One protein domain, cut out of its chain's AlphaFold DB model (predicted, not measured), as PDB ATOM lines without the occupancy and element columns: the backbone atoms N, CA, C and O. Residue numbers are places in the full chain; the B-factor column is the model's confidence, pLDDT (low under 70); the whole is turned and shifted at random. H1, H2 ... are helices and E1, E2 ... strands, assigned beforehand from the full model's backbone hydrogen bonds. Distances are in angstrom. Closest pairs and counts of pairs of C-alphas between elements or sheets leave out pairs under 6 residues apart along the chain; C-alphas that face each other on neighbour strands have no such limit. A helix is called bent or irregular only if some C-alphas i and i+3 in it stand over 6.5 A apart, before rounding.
ATOM      1  N   TYR A  70      50.687 114.813   3.703       89.06
ATOM      2  CA  TYR A  70      50.473 114.657   2.265       89.06
ATOM      3  C   TYR A  70      50.823 115.956   1.542       89.06
ATOM      4  O   TYR A  70      50.509 117.046   2.018       89.06
ATOM      5  N   ILE A  71      51.455 115.833   0.376       92.00
ATOM      6  CA  ILE A  71      51.792 116.955  -0.501       92.00
ATOM      7  C   ILE A  71      51.114 116.708  -1.845       92.00
ATOM      8  O   ILE A  71      51.232 115.628  -2.417       92.00
ATOM      9  N   ALA A  72      50.402 117.714  -2.345       93.25
ATOM     10  CA  ALA A  72      49.704 117.656  -3.620       93.25
ATOM     11  C   ALA A  72      49.697 119.034  -4.288       93.25
ATOM     12  O   ALA A  72      49.828 120.066  -3.628       93.25
ATOM     13  N   TYR A  73      49.516 119.046  -5.605       96.19
ATOM     14  CA  TYR A  73      49.313 120.257  -6.390       96.19
ATOM     15  C   TYR A  73      48.363 119.967  -7.558       96.19
ATOM     16  O   TYR A  73      48.208 118.825  -7.989       96.19
ATOM     17  N   LEU A  74      47.715 121.010  -8.071       96.44
ATOM     18  CA  LEU A  74      46.787 120.925  -9.189       96.44
ATOM     19  C   LEU A  74      47.553 120.675 -10.497       96.44
ATOM     20  O   LEU A  74      48.475 121.424 -10.829       96.44
ATOM     21  N   ILE A  75      47.167 119.640 -11.245       96.81
ATOM     22  CA  ILE A  75      47.823 119.278 -12.514       96.81
ATOM     23  C   ILE A  75      47.629 120.381 -13.563       96.81
ATOM     24  O   ILE A  75      48.584 120.729 -14.255       96.81
ATOM     25  N   ASP A  76      46.430 120.972 -13.628       96.19
ATOM     26  CA  ASP A  76      46.131 122.110 -14.498       96.19
ATOM     27  C   ASP A  76      47.002 123.317 -14.124       96.19
ATOM     28  O   ASP A  76      46.835 123.950 -13.079       96.19
ATOM     29  N   GLU A  77      47.954 123.637 -14.997       96.62
ATOM     30  CA  GLU A  77      48.916 124.704 -14.768       96.62
ATOM     31  C   GLU A  77      48.277 126.099 -14.767       96.62
ATOM     32  O   GLU A  77      48.677 126.950 -13.968       96.62
ATOM     33  N   GLN A  78      47.282 126.343 -15.623       96.12
ATOM     34  CA  GLN A  78      46.619 127.646 -15.721       96.12
ATOM     35  C   GLN A  78      45.874 127.955 -14.424       96.12
ATOM     36  O   GLN A  78      45.976 129.050 -13.865       96.12
ATOM     37  N   GLU A  79      45.172 126.958 -13.896       95.38
ATOM     38  CA  GLU A  79      44.432 127.089 -12.651       95.38
ATOM     39  C   GLU A  79      45.359 127.090 -11.425       95.38
ATOM     40  O   GLU A  79      45.086 127.806 -10.451       95.38
ATOM     41  N   ARG A  80      46.491 126.373 -11.486       95.62
ATOM     42  CA  ARG A  80      47.537 126.386 -10.452       95.62
ATOM     43  C   ARG A  80      48.200 127.756 -10.332       95.62
ATOM     44  O   ARG A  80      48.344 128.245  -9.216       95.62
ATOM     45  N   ARG A  81      48.558 128.400 -11.451       95.00
ATOM     46  CA  ARG A  81      49.214 129.727 -11.477       95.00
ATOM     47  C   ARG A  81      48.358 130.838 -10.860       95.00
ATOM     48  O   ARG A  81      48.894 131.778 -10.291       95.00
ATOM     49  N   LYS A  82      47.032 130.712 -10.934       95.25
ATOM     50  CA  LYS A  82      46.062 131.633 -10.311       95.25
ATOM     51  C   LYS A  82      45.819 131.348  -8.818       95.25
ATOM     52  O   LYS A  82      44.894 131.911  -8.235       95.25
ATOM     53  N   SER A  83      46.545 130.410  -8.210       94.25
ATOM     54  CA  SER A  83      46.289 129.920  -6.851       94.25
ATOM     55  C   SER A  83      47.538 129.949  -5.974       94.25
ATOM     56  O   SER A  83      48.663 129.927  -6.458       94.25
ATOM     57  N   THR A  84      47.335 129.928  -4.657       92.12
ATOM     58  CA  THR A  84      48.394 129.703  -3.665       92.12
ATOM     59  C   THR A  84      48.498 128.219  -3.298       92.12
ATOM     60  O   THR A  84      47.592 127.431  -3.583       92.12
ATOM     61  N   SER A  85      49.627 127.815  -2.702       87.56
ATOM     62  CA  SER A  85      49.853 126.456  -2.168       87.56
ATOM     63  C   SER A  85      49.558 125.328  -3.169       87.56
ATOM     64  O   SER A  85      48.848 124.371  -2.867       87.56
ATOM     65  N   GLY A  86      50.035 125.476  -4.409       93.94
ATOM     66  CA  GLY A  86      49.854 124.470  -5.458       93.94
ATOM     67  C   GLY A  86      48.422 124.327  -5.985       93.94
ATOM     68  O   GLY A  86      48.180 123.440  -6.793       93.94
ATOM     69  N   GLY A  87      47.470 125.177  -5.580       95.44
ATOM     70  CA  GLY A  87      46.080 125.121  -6.052       95.44
ATOM     71  C   GLY A  87      45.173 124.155  -5.293       95.44
ATOM     72  O   GLY A  87      44.054 123.907  -5.737       95.44
ATOM     73  N   LEU A  88      45.617 123.642  -4.143       95.19
ATOM     74  CA  LEU A  88      44.881 122.621  -3.397       95.19
ATOM     75  C   LEU A  88      43.511 123.108  -2.902       95.19
ATOM     76  O   LEU A  88      42.519 122.405  -3.081       95.19
ATOM     77  N   PHE A  89      43.432 124.332  -2.362       95.31
ATOM     78  CA  PHE A  89      42.152 124.940  -1.974       95.31
ATOM     79  C   PHE A  89      41.168 124.947  -3.146       95.31
ATOM     80  O   PHE A  89      40.032 124.506  -3.002       95.31
ATOM     81  N   PHE A  90      41.612 125.413  -4.317       96.50
ATOM     82  CA  PHE A  90      40.736 125.512  -5.477       96.50
ATOM     83  C   PHE A  90      40.264 124.140  -5.969       96.50
ATOM     84  O   PHE A  90      39.094 124.000  -6.330       96.50
ATOM     85  N   ALA A  91      41.149 123.139  -5.956       95.56
ATOM     86  CA  ALA A  91      40.820 121.764  -6.321       95.56
ATOM     87  C   ALA A  91      39.699 121.207  -5.429       95.56
ATOM     88  O   ALA A  91      38.657 120.787  -5.929       95.56
ATOM     89  N   ILE A  92      39.899 121.271  -4.108       95.94
ATOM     90  CA  ILE A  92      38.957 120.747  -3.112       95.94
ATOM     91  C   ILE A  92      37.640 121.524  -3.163       95.94
ATOM     92  O   ILE A  92      36.571 120.925  -3.224       95.94
ATOM     93  N   ALA A  93      37.699 122.856  -3.190       96.94
ATOM     94  CA  ALA A  93      36.506 123.690  -3.234       96.94
ATOM     95  C   ALA A  93      35.673 123.430  -4.499       96.94
ATOM     96  O   ALA A  93      34.455 123.313  -4.417       96.94
ATOM     97  N   THR A  94      36.314 123.281  -5.662       96.25
ATOM     98  CA  THR A  94      35.608 122.960  -6.913       96.25
ATOM     99  C   THR A  94      34.955 121.582  -6.850       96.25
ATOM    100  O   THR A  94      33.813 121.451  -7.283       96.25
ATOM    101  N   TYR A  95      35.632 120.585  -6.271       97.06
ATOM    102  CA  TYR A  95      35.053 119.258  -6.053       97.06
ATOM    103  C   TYR A  95      33.794 119.328  -5.177       97.06
ATOM    104  O   TYR A  95      32.775 118.746  -5.538       97.06
ATOM    105  N   VAL A  96      33.830 120.087  -4.074       98.06
ATOM    106  CA  VAL A  96      32.664 120.294  -3.195       98.06
ATOM    107  C   VAL A  96      31.497 120.923  -3.961       98.06
ATOM    108  O   VAL A  96      30.382 120.420  -3.877       98.06
ATOM    109  N   ILE A  97      31.745 121.970  -4.759       97.69
ATOM    110  CA  ILE A  97      30.706 122.616  -5.584       97.69
ATOM    111  C   ILE A  97      30.103 121.656  -6.620       97.69
ATOM    112  O   ILE A  97      28.907 121.707  -6.875       97.69
ATOM    113  N   GLN A  98      30.915 120.787  -7.228       97.19
ATOM    114  CA  GLN A  98      30.448 119.806  -8.220       97.19
ATOM    115  C   GLN A  98      29.533 118.725  -7.629       97.19
ATOM    116  O   GLN A  98      28.851 118.043  -8.385       97.19
ATOM    117  N   HIS A  99      29.524 118.582  -6.303       97.69
ATOM    118  CA  HIS A  99      28.682 117.643  -5.565       97.69
ATOM    119  C   HIS A  99      27.629 118.388  -4.731       97.69
ATOM    120  O   HIS A  99      27.342 117.998  -3.601       97.69
ATOM    121  N   ASP A 100      27.114 119.501  -5.265       96.44
ATOM    122  CA  ASP A 100      26.054 120.333  -4.673       96.44
ATOM    123  C   ASP A 100      26.372 120.890  -3.270       96.44
ATOM    124  O   ASP A 100      25.493 121.328  -2.524       96.44
ATOM    125  N   GLY A 101      27.656 120.907  -2.903       96.31
ATOM    126  CA  GLY A 101      28.138 121.450  -1.645       96.31
ATOM    127  C   GLY A 101      28.313 122.969  -1.664       96.31
ATOM    128  O   GLY A 101      28.221 123.647  -2.688       96.31
ATOM    129  N   VAL A 102      28.620 123.515  -0.488       96.06
ATOM    130  CA  VAL A 102      28.856 124.946  -0.268       96.06
ATOM    131  C   VAL A 102      30.230 125.137   0.351       96.06
ATOM    132  O   VAL A 102      30.615 124.410   1.265       96.06
ATOM    133  N   VAL A 103      30.961 126.145  -0.118       96.06
ATOM    134  CA  VAL A 103      32.280 126.508   0.403       96.06
ATOM    135  C   VAL A 103      32.211 127.900   1.011       96.06
ATOM    136  O   VAL A 103      31.678 128.819   0.396       96.06
ATOM    137  N   TYR A 104      32.782 128.070   2.199       94.75
ATOM    138  CA  TYR A 104      33.004 129.383   2.797       94.75
ATOM    139  C   TYR A 104      34.493 129.704   2.762       94.75
ATOM    140  O   TYR A 104      35.328 128.845   3.039       94.75
ATOM    141  N   GLY A 105      34.833 130.940   2.417       93.69
ATOM    142  CA  GLY A 105      36.221 131.386   2.409       93.69
ATOM    143  C   GLY A 105      36.347 132.898   2.343       93.69
ATOM    144  O   GLY A 105      35.365 133.609   2.142       93.69
ATOM    145  N   ALA A 106      37.573 133.383   2.515       94.62
ATOM    146  CA  ALA A 106      37.878 134.805   2.561       94.62
ATOM    147  C   ALA A 106      38.029 135.416   1.156       94.62
ATOM    148  O   ALA A 106      38.817 134.926   0.340       94.62
ATOM    149  N   ALA A 107      37.350 136.531   0.898       94.50
ATOM    150  CA  ALA A 107      37.547 137.373  -0.283       94.50
ATOM    151  C   ALA A 107      37.513 138.860   0.094       94.50
ATOM    152  O   ALA A 107      37.136 139.214   1.210       94.50
ATOM    153  N   PHE A 108      37.975 139.711  -0.821       93.56
ATOM    154  CA  PHE A 108      37.842 141.157  -0.673       93.56
ATOM    155  C   PHE A 108      36.443 141.595  -1.114       93.56
ATOM    156  O   PHE A 108      35.955 141.120  -2.139       93.56
ATOM    157  N   ASP A 109      35.830 142.496  -0.352       90.75
ATOM    158  CA  ASP A 109      34.659 143.253  -0.791       90.75
ATOM    159  C   ASP A 109      35.066 144.469  -1.648       90.75
ATOM    160  O   ASP A 109      36.254 144.766  -1.818       90.75
ATOM    161  N   ASP A 110      34.077 145.206  -2.163       91.50
ATOM    162  CA  ASP A 110      34.294 146.401  -2.996       91.50
ATOM    163  C   ASP A 110      35.053 147.526  -2.264       91.50
ATOM    164  O   ASP A 110      35.601 148.431  -2.889       91.50
ATOM    165  N   SER A 111      35.096 147.474  -0.929       92.56
ATOM    166  CA  SER A 111      35.819 148.416  -0.068       92.56
ATOM    167  C   SER A 111      37.199 147.896   0.349       92.56
ATOM    168  O   SER A 111      37.800 148.445   1.272       92.56
ATOM    169  N   MET A 112      37.710 146.842  -0.299       90.62
ATOM    170  CA  MET A 112      39.000 146.213   0.006       90.62
ATOM    171  C   MET A 112      39.097 145.641   1.430       90.62
ATOM    172  O   MET A 112      40.194 145.436   1.955       90.62
ATOM    173  N   ARG A 113      37.964 145.324   2.064       90.88
ATOM    174  CA  ARG A 113      37.926 144.615   3.348       90.88
ATOM    175  C   ARG A 113      37.838 143.122   3.098       90.88
ATOM    176  O   ARG A 113      37.141 142.677   2.192       90.88
ATOM    177  N   VAL A 114      38.520 142.333   3.921       93.00
ATOM    178  CA  VAL A 114      38.415 140.875   3.828       93.00
ATOM    179  C   VAL A 114      37.184 140.422   4.593       93.00
ATOM    180  O   VAL A 114      37.074 140.650   5.795       93.00
ATOM    181  N   THR A 115      36.272 139.742   3.910       92.31
ATOM    182  CA  THR A 115      35.087 139.140   4.524       92.31
ATOM    183  C   THR A 115      34.967 137.682   4.103       92.31
ATOM    184  O   THR A 115      35.561 137.261   3.104       92.31
ATOM    185  N   HIS A 116      34.270 136.868   4.891       93.12
ATOM    186  CA  HIS A 116      33.955 135.505   4.482       93.12
ATOM    187  C   HIS A 116      32.690 135.470   3.627       93.12
ATOM    188  O   HIS A 116      31.635 135.955   4.030       93.12
ATOM    189  N   HIS A 117      32.790 134.826   2.467       92.44
ATOM    190  CA  HIS A 117      31.697 134.682   1.517       92.44
ATOM    191  C   HIS A 117      31.292 133.220   1.372       92.44
ATOM    192  O   HIS A 117      32.136 132.321   1.355       92.44
ATOM    193  N   ARG A 118      29.988 133.007   1.199       94.56
ATOM    194  CA  ARG A 118      29.409 131.732   0.779       94.56
ATOM    195  C   ARG A 118      29.560 131.577  -0.735       94.56
ATOM    196  O   ARG A 118      29.117 132.441  -1.488       94.56
ATOM    197  N   ALA A 119      30.112 130.458  -1.179       95.31
ATOM    198  CA  ALA A 119      30.205 130.070  -2.579       95.31
ATOM    199  C   ALA A 119      29.419 128.776  -2.824       95.31
ATOM    200  O   ALA A 119      29.625 127.775  -2.142       95.31
ATOM    201  N   SER A 120      28.537 128.806  -3.820       96.44
ATOM    202  CA  SER A 120      27.826 127.648  -4.377       96.44
ATOM    203  C   SER A 120      28.065 127.494  -5.886       96.44
ATOM    204  O   SER A 120      27.420 126.686  -6.540       96.44
ATOM    205  N   THR A 121      28.974 128.285  -6.467       96.81
ATOM    206  CA  THR A 121      29.381 128.172  -7.873       96.81
ATOM    207  C   THR A 121      30.897 128.256  -8.012       96.81
ATOM    208  O   THR A 121      31.589 128.876  -7.202       96.81
ATOM    209  N   LYS A 122      31.432 127.681  -9.096       94.94
ATOM    210  CA  LYS A 122      32.868 127.740  -9.407       94.94
ATOM    211  C   LYS A 122      33.367 129.184  -9.573       94.94
ATOM    212  O   LYS A 122      34.466 129.500  -9.128       94.94
ATOM    213  N   GLN A 123      32.550 130.067 -10.158       95.25
ATOM    214  CA  GLN A 123      32.848 131.501 -10.293       95.25
ATOM    215  C   GLN A 123      33.070 132.150  -8.921       95.25
ATOM    216  O   GLN A 123      34.040 132.880  -8.731       95.25
ATOM    217  N   GLN A 124      32.208 131.843  -7.947       96.12
ATOM    218  CA  GLN A 124      32.330 132.370  -6.588       96.12
ATOM    219  C   GLN A 124      33.572 131.830  -5.876       96.12
ATOM    220  O   GLN A 124      34.279 132.597  -5.231       96.12
ATOM    221  N   VAL A 125      33.898 130.544  -6.053       96.62
ATOM    222  CA  VAL A 125      35.128 129.944  -5.503       96.62
ATOM    223  C   VAL A 125      36.385 130.648  -6.022       96.62
ATOM    224  O   VAL A 125      37.348 130.811  -5.273       96.62
ATOM    225  N   THR A 126      36.393 131.117  -7.274       95.06
ATOM    226  CA  THR A 126      37.524 131.884  -7.823       95.06
ATOM    227  C   THR A 126      37.817 133.142  -7.002       95.06
ATOM    228  O   THR A 126      38.986 133.441  -6.770       95.06
ATOM    229  N   MET A 127      36.794 133.824  -6.474       94.38
ATOM    230  CA  MET A 127      36.973 135.010  -5.619       94.38
ATOM    231  C   MET A 127      37.660 134.678  -4.282       94.38
ATOM    232  O   MET A 127      38.356 135.508  -3.694       94.38
ATOM    233  N   LEU A 128      37.515 133.435  -3.812       95.44
ATOM    234  CA  LEU A 128      38.079 132.968  -2.544       95.44
ATOM    235  C   LEU A 128      39.576 132.628  -2.639       95.44
ATOM    236  O   LEU A 128      40.229 132.420  -1.618       95.44
ATOM    237  N   ARG A 129      40.149 132.579  -3.848       94.44
ATOM    238  CA  ARG A 129      41.552 132.201  -4.078       94.44
ATOM    239  C   ARG A 129      42.550 133.206  -3.521       94.44
ATOM    240  O   ARG A 129      42.275 134.397  -3.414       94.44
ATOM    241  N   GLY A 130      43.760 132.721  -3.266       92.19
ATOM    242  CA  GLY A 130      44.881 133.544  -2.831       92.19
ATOM    243  C   GLY A 130      44.862 133.828  -1.333       92.19
ATOM    244  O   GLY A 130      43.816 133.794  -0.684       92.19
ATOM    245  N   SER A 131      46.046 134.095  -0.788       91.88
ATOM    246  CA  SER A 131      46.228 134.396   0.631       91.88
ATOM    247  C   SER A 131      45.826 135.837   0.933       91.88
ATOM    248  O   SER A 131      46.195 136.754   0.200       91.88
ATOM    249  N   LYS A 132      45.089 136.040   2.027       92.44
ATOM    250  CA  LYS A 132      44.741 137.360   2.560       92.44
ATOM    251  C   LYS A 132      45.404 137.499   3.926       92.44
ATOM    252  O   LYS A 132      45.102 136.728   4.828       92.44
ATOM    253  N   TYR A 133      46.317 138.457   4.064       88.69
ATOM    254  CA  TYR A 133      47.133 138.647   5.275       88.69
ATOM    255  C   TYR A 133      46.557 139.696   6.237       88.69
ATOM    256  O   TYR A 133      47.283 140.282   7.034       88.69
ATOM    257  N   VAL A 134      45.250 139.944   6.155       89.31
ATOM    258  CA  VAL A 134      44.512 140.811   7.077       89.31
ATOM    259  C   VAL A 134      43.331 140.037   7.649       89.31
ATOM    260  O   VAL A 134      42.827 139.102   7.024       89.31
ATOM    261  N   GLN A 135      42.907 140.411   8.854       89.19
ATOM    262  CA  GLN A 135      41.829 139.731   9.558       89.19
ATOM    263  C   GLN A 135      40.511 139.829   8.780       89.19
ATOM    264  O   GLN A 135      40.096 140.916   8.381       89.19
ATOM    265  N   SER A 136      39.852 138.687   8.576       90.81
ATOM    266  CA  SER A 136      38.563 138.632   7.893       90.81
ATOM    267  C   SER A 136      37.400 138.873   8.849       90.81
ATOM    268  O   SER A 136      37.374 138.293   9.935       90.81
ATOM    269  N   ASP A 137      36.388 139.606   8.402       89.38
ATOM    270  CA  ASP A 137      35.075 139.618   9.044       89.38
ATOM    271  C   ASP A 137      34.309 138.324   8.731       89.38
ATOM    272  O   ASP A 137      34.118 137.978   7.561       89.38
ATOM    273  N   ILE A 138      33.898 137.593   9.772       88.19
ATOM    274  CA  ILE A 138      33.230 136.288   9.641       88.19
ATOM    275  C   ILE A 138      31.790 136.275  10.159       88.19
ATOM    276  O   ILE A 138      31.158 135.220  10.160       88.19
ATOM    277  N   ARG A 139      31.243 137.424  10.577       78.19
ATOM    278  CA  ARG A 139      29.930 137.506  11.248       78.19
ATOM    279  C   ARG A 139      28.782 136.892  10.441       78.19
ATOM    280  O   ARG A 139      27.862 136.315  11.007       78.19
ATOM    281  N   LEU A 140      28.855 136.947   9.111       70.38
ATOM    282  CA  LEU A 140      27.812 136.426   8.219       70.38
ATOM    283  C   LEU A 140      27.890 134.909   7.965       70.38
ATOM    284  O   LEU A 140      26.997 134.356   7.330       70.38
ATOM    285  N   VAL A 141      28.936 134.224   8.440       82.81
ATOM    286  CA  VAL A 141      29.141 132.788   8.171       82.81
ATOM    287  C   VAL A 141      28.244 131.909   9.037       82.81
ATOM    288  O   VAL A 141      27.772 130.873   8.575       82.81
ATOM    289  N   PHE A 142      27.987 132.320  10.278       72.56
ATOM    290  CA  PHE A 142      27.249 131.513  11.258       72.56
ATOM    291  C   PHE A 142      25.734 131.740  11.229       72.56
ATOM    292  O   PHE A 142      24.992 131.074  11.949       72.56
ATOM    293  N   ILE A 143      25.261 132.657  10.383       65.00
ATOM    294  CA  ILE A 143      23.836 132.903  10.198       65.00
ATOM    295  C   ILE A 143      23.298 131.825   9.253       65.00
ATOM    296  O   ILE A 143      23.441 131.916   8.032       65.00
ATOM    297  N   CYS A 144      22.656 130.798   9.815       47.06
ATOM    298  CA  CYS A 144      21.773 129.925   9.046       47.06
ATOM    299  C   CYS A 144      20.554 130.742   8.604       47.06
ATOM    300  O   CYS A 144      19.520 130.759   9.265       47.06
ATOM    301  N   ASN A 145      20.671 131.436   7.472       44.00
ATOM    302  CA  ASN A 145      19.489 131.851   6.738       44.00
ATOM    303  C   ASN A 145      18.857 130.576   6.174       44.00
ATOM    304  O   ASN A 145      19.246 130.119   5.103       44.00
ATOM    305  N   ASN A 146      17.902 130.004   6.911       32.78
ATOM    306  CA  ASN A 146      16.890 129.132   6.330       32.78
ATOM    307  C   ASN A 146      16.166 129.948   5.248       32.78
ATOM    308  O   ASN A 146      15.278 130.746   5.551       32.78
ATOM    309  N   ARG A 147      16.602 129.799   4.002       35.97
ATOM    310  CA  ARG A 147      15.811 130.093   2.812       35.97
ATOM    311  C   ARG A 147      15.791 128.846   1.957       35.97
ATOM    312  O   ARG A 147      16.890 128.289   1.748       35.97
TER     313      ARG A 147
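Overview. This is residues 70 to 147 of the 147 residues of the protein "4Fe-4S dicluster domain-containing protein" of Clostridium sp. OM05-5BH (UniProt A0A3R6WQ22). A two-stranded hairpin, E1 and E2, has the short helix H3 packed on it; the longer H2 packs on H3, with H1 at H2's corner. Residues 142 to 147 stick out. The 78 printed residues run H1 H2 E1 E2 H3, mixed class, under half in named elements; the whole is compact, radius of gyration 13.2 A, spanning 36 by 29 by 24 A.

Arrangement. H1, residues 77 to 81, and H2, residues 85 to 98, touch only at the corner, H2 with residues 86 to 87 alone; closest C-alphas Arg 80 and Gly 87, 4.8 A. E1, residues 103 to 108, and E2, residues 114 to 119, form an antiparallel hairpin at 144 degrees, with N 103 and O 119 2.9 A apart, within hydrogen-bond range. H3, residues 122 to 127, touches H2 at a steep tilt of 38 degrees, opposite ways; closest C-alphas Lys 122 and Thr 94, 6.0 A. The closest C-alphas of H3 and E1 are Met 127 and Ala 107, 5.9 A. O i to N i+4 pairs are within range throughout H1, 8 of 10 in H2, 1 of 2 in H3.

Along the chain. H1 begins at C-alpha 77 (48.916, 124.704, -14.768). H2 is 21.4 A long and irregular: C-alphas 86 and 89 are 8.5 A apart. H3 ends at C-alpha 127 (36.973, 135.010, -5.619).

Size, cuts and confidence. The printed part has no cut. Residues 143 to 147 are under pLDDT 70.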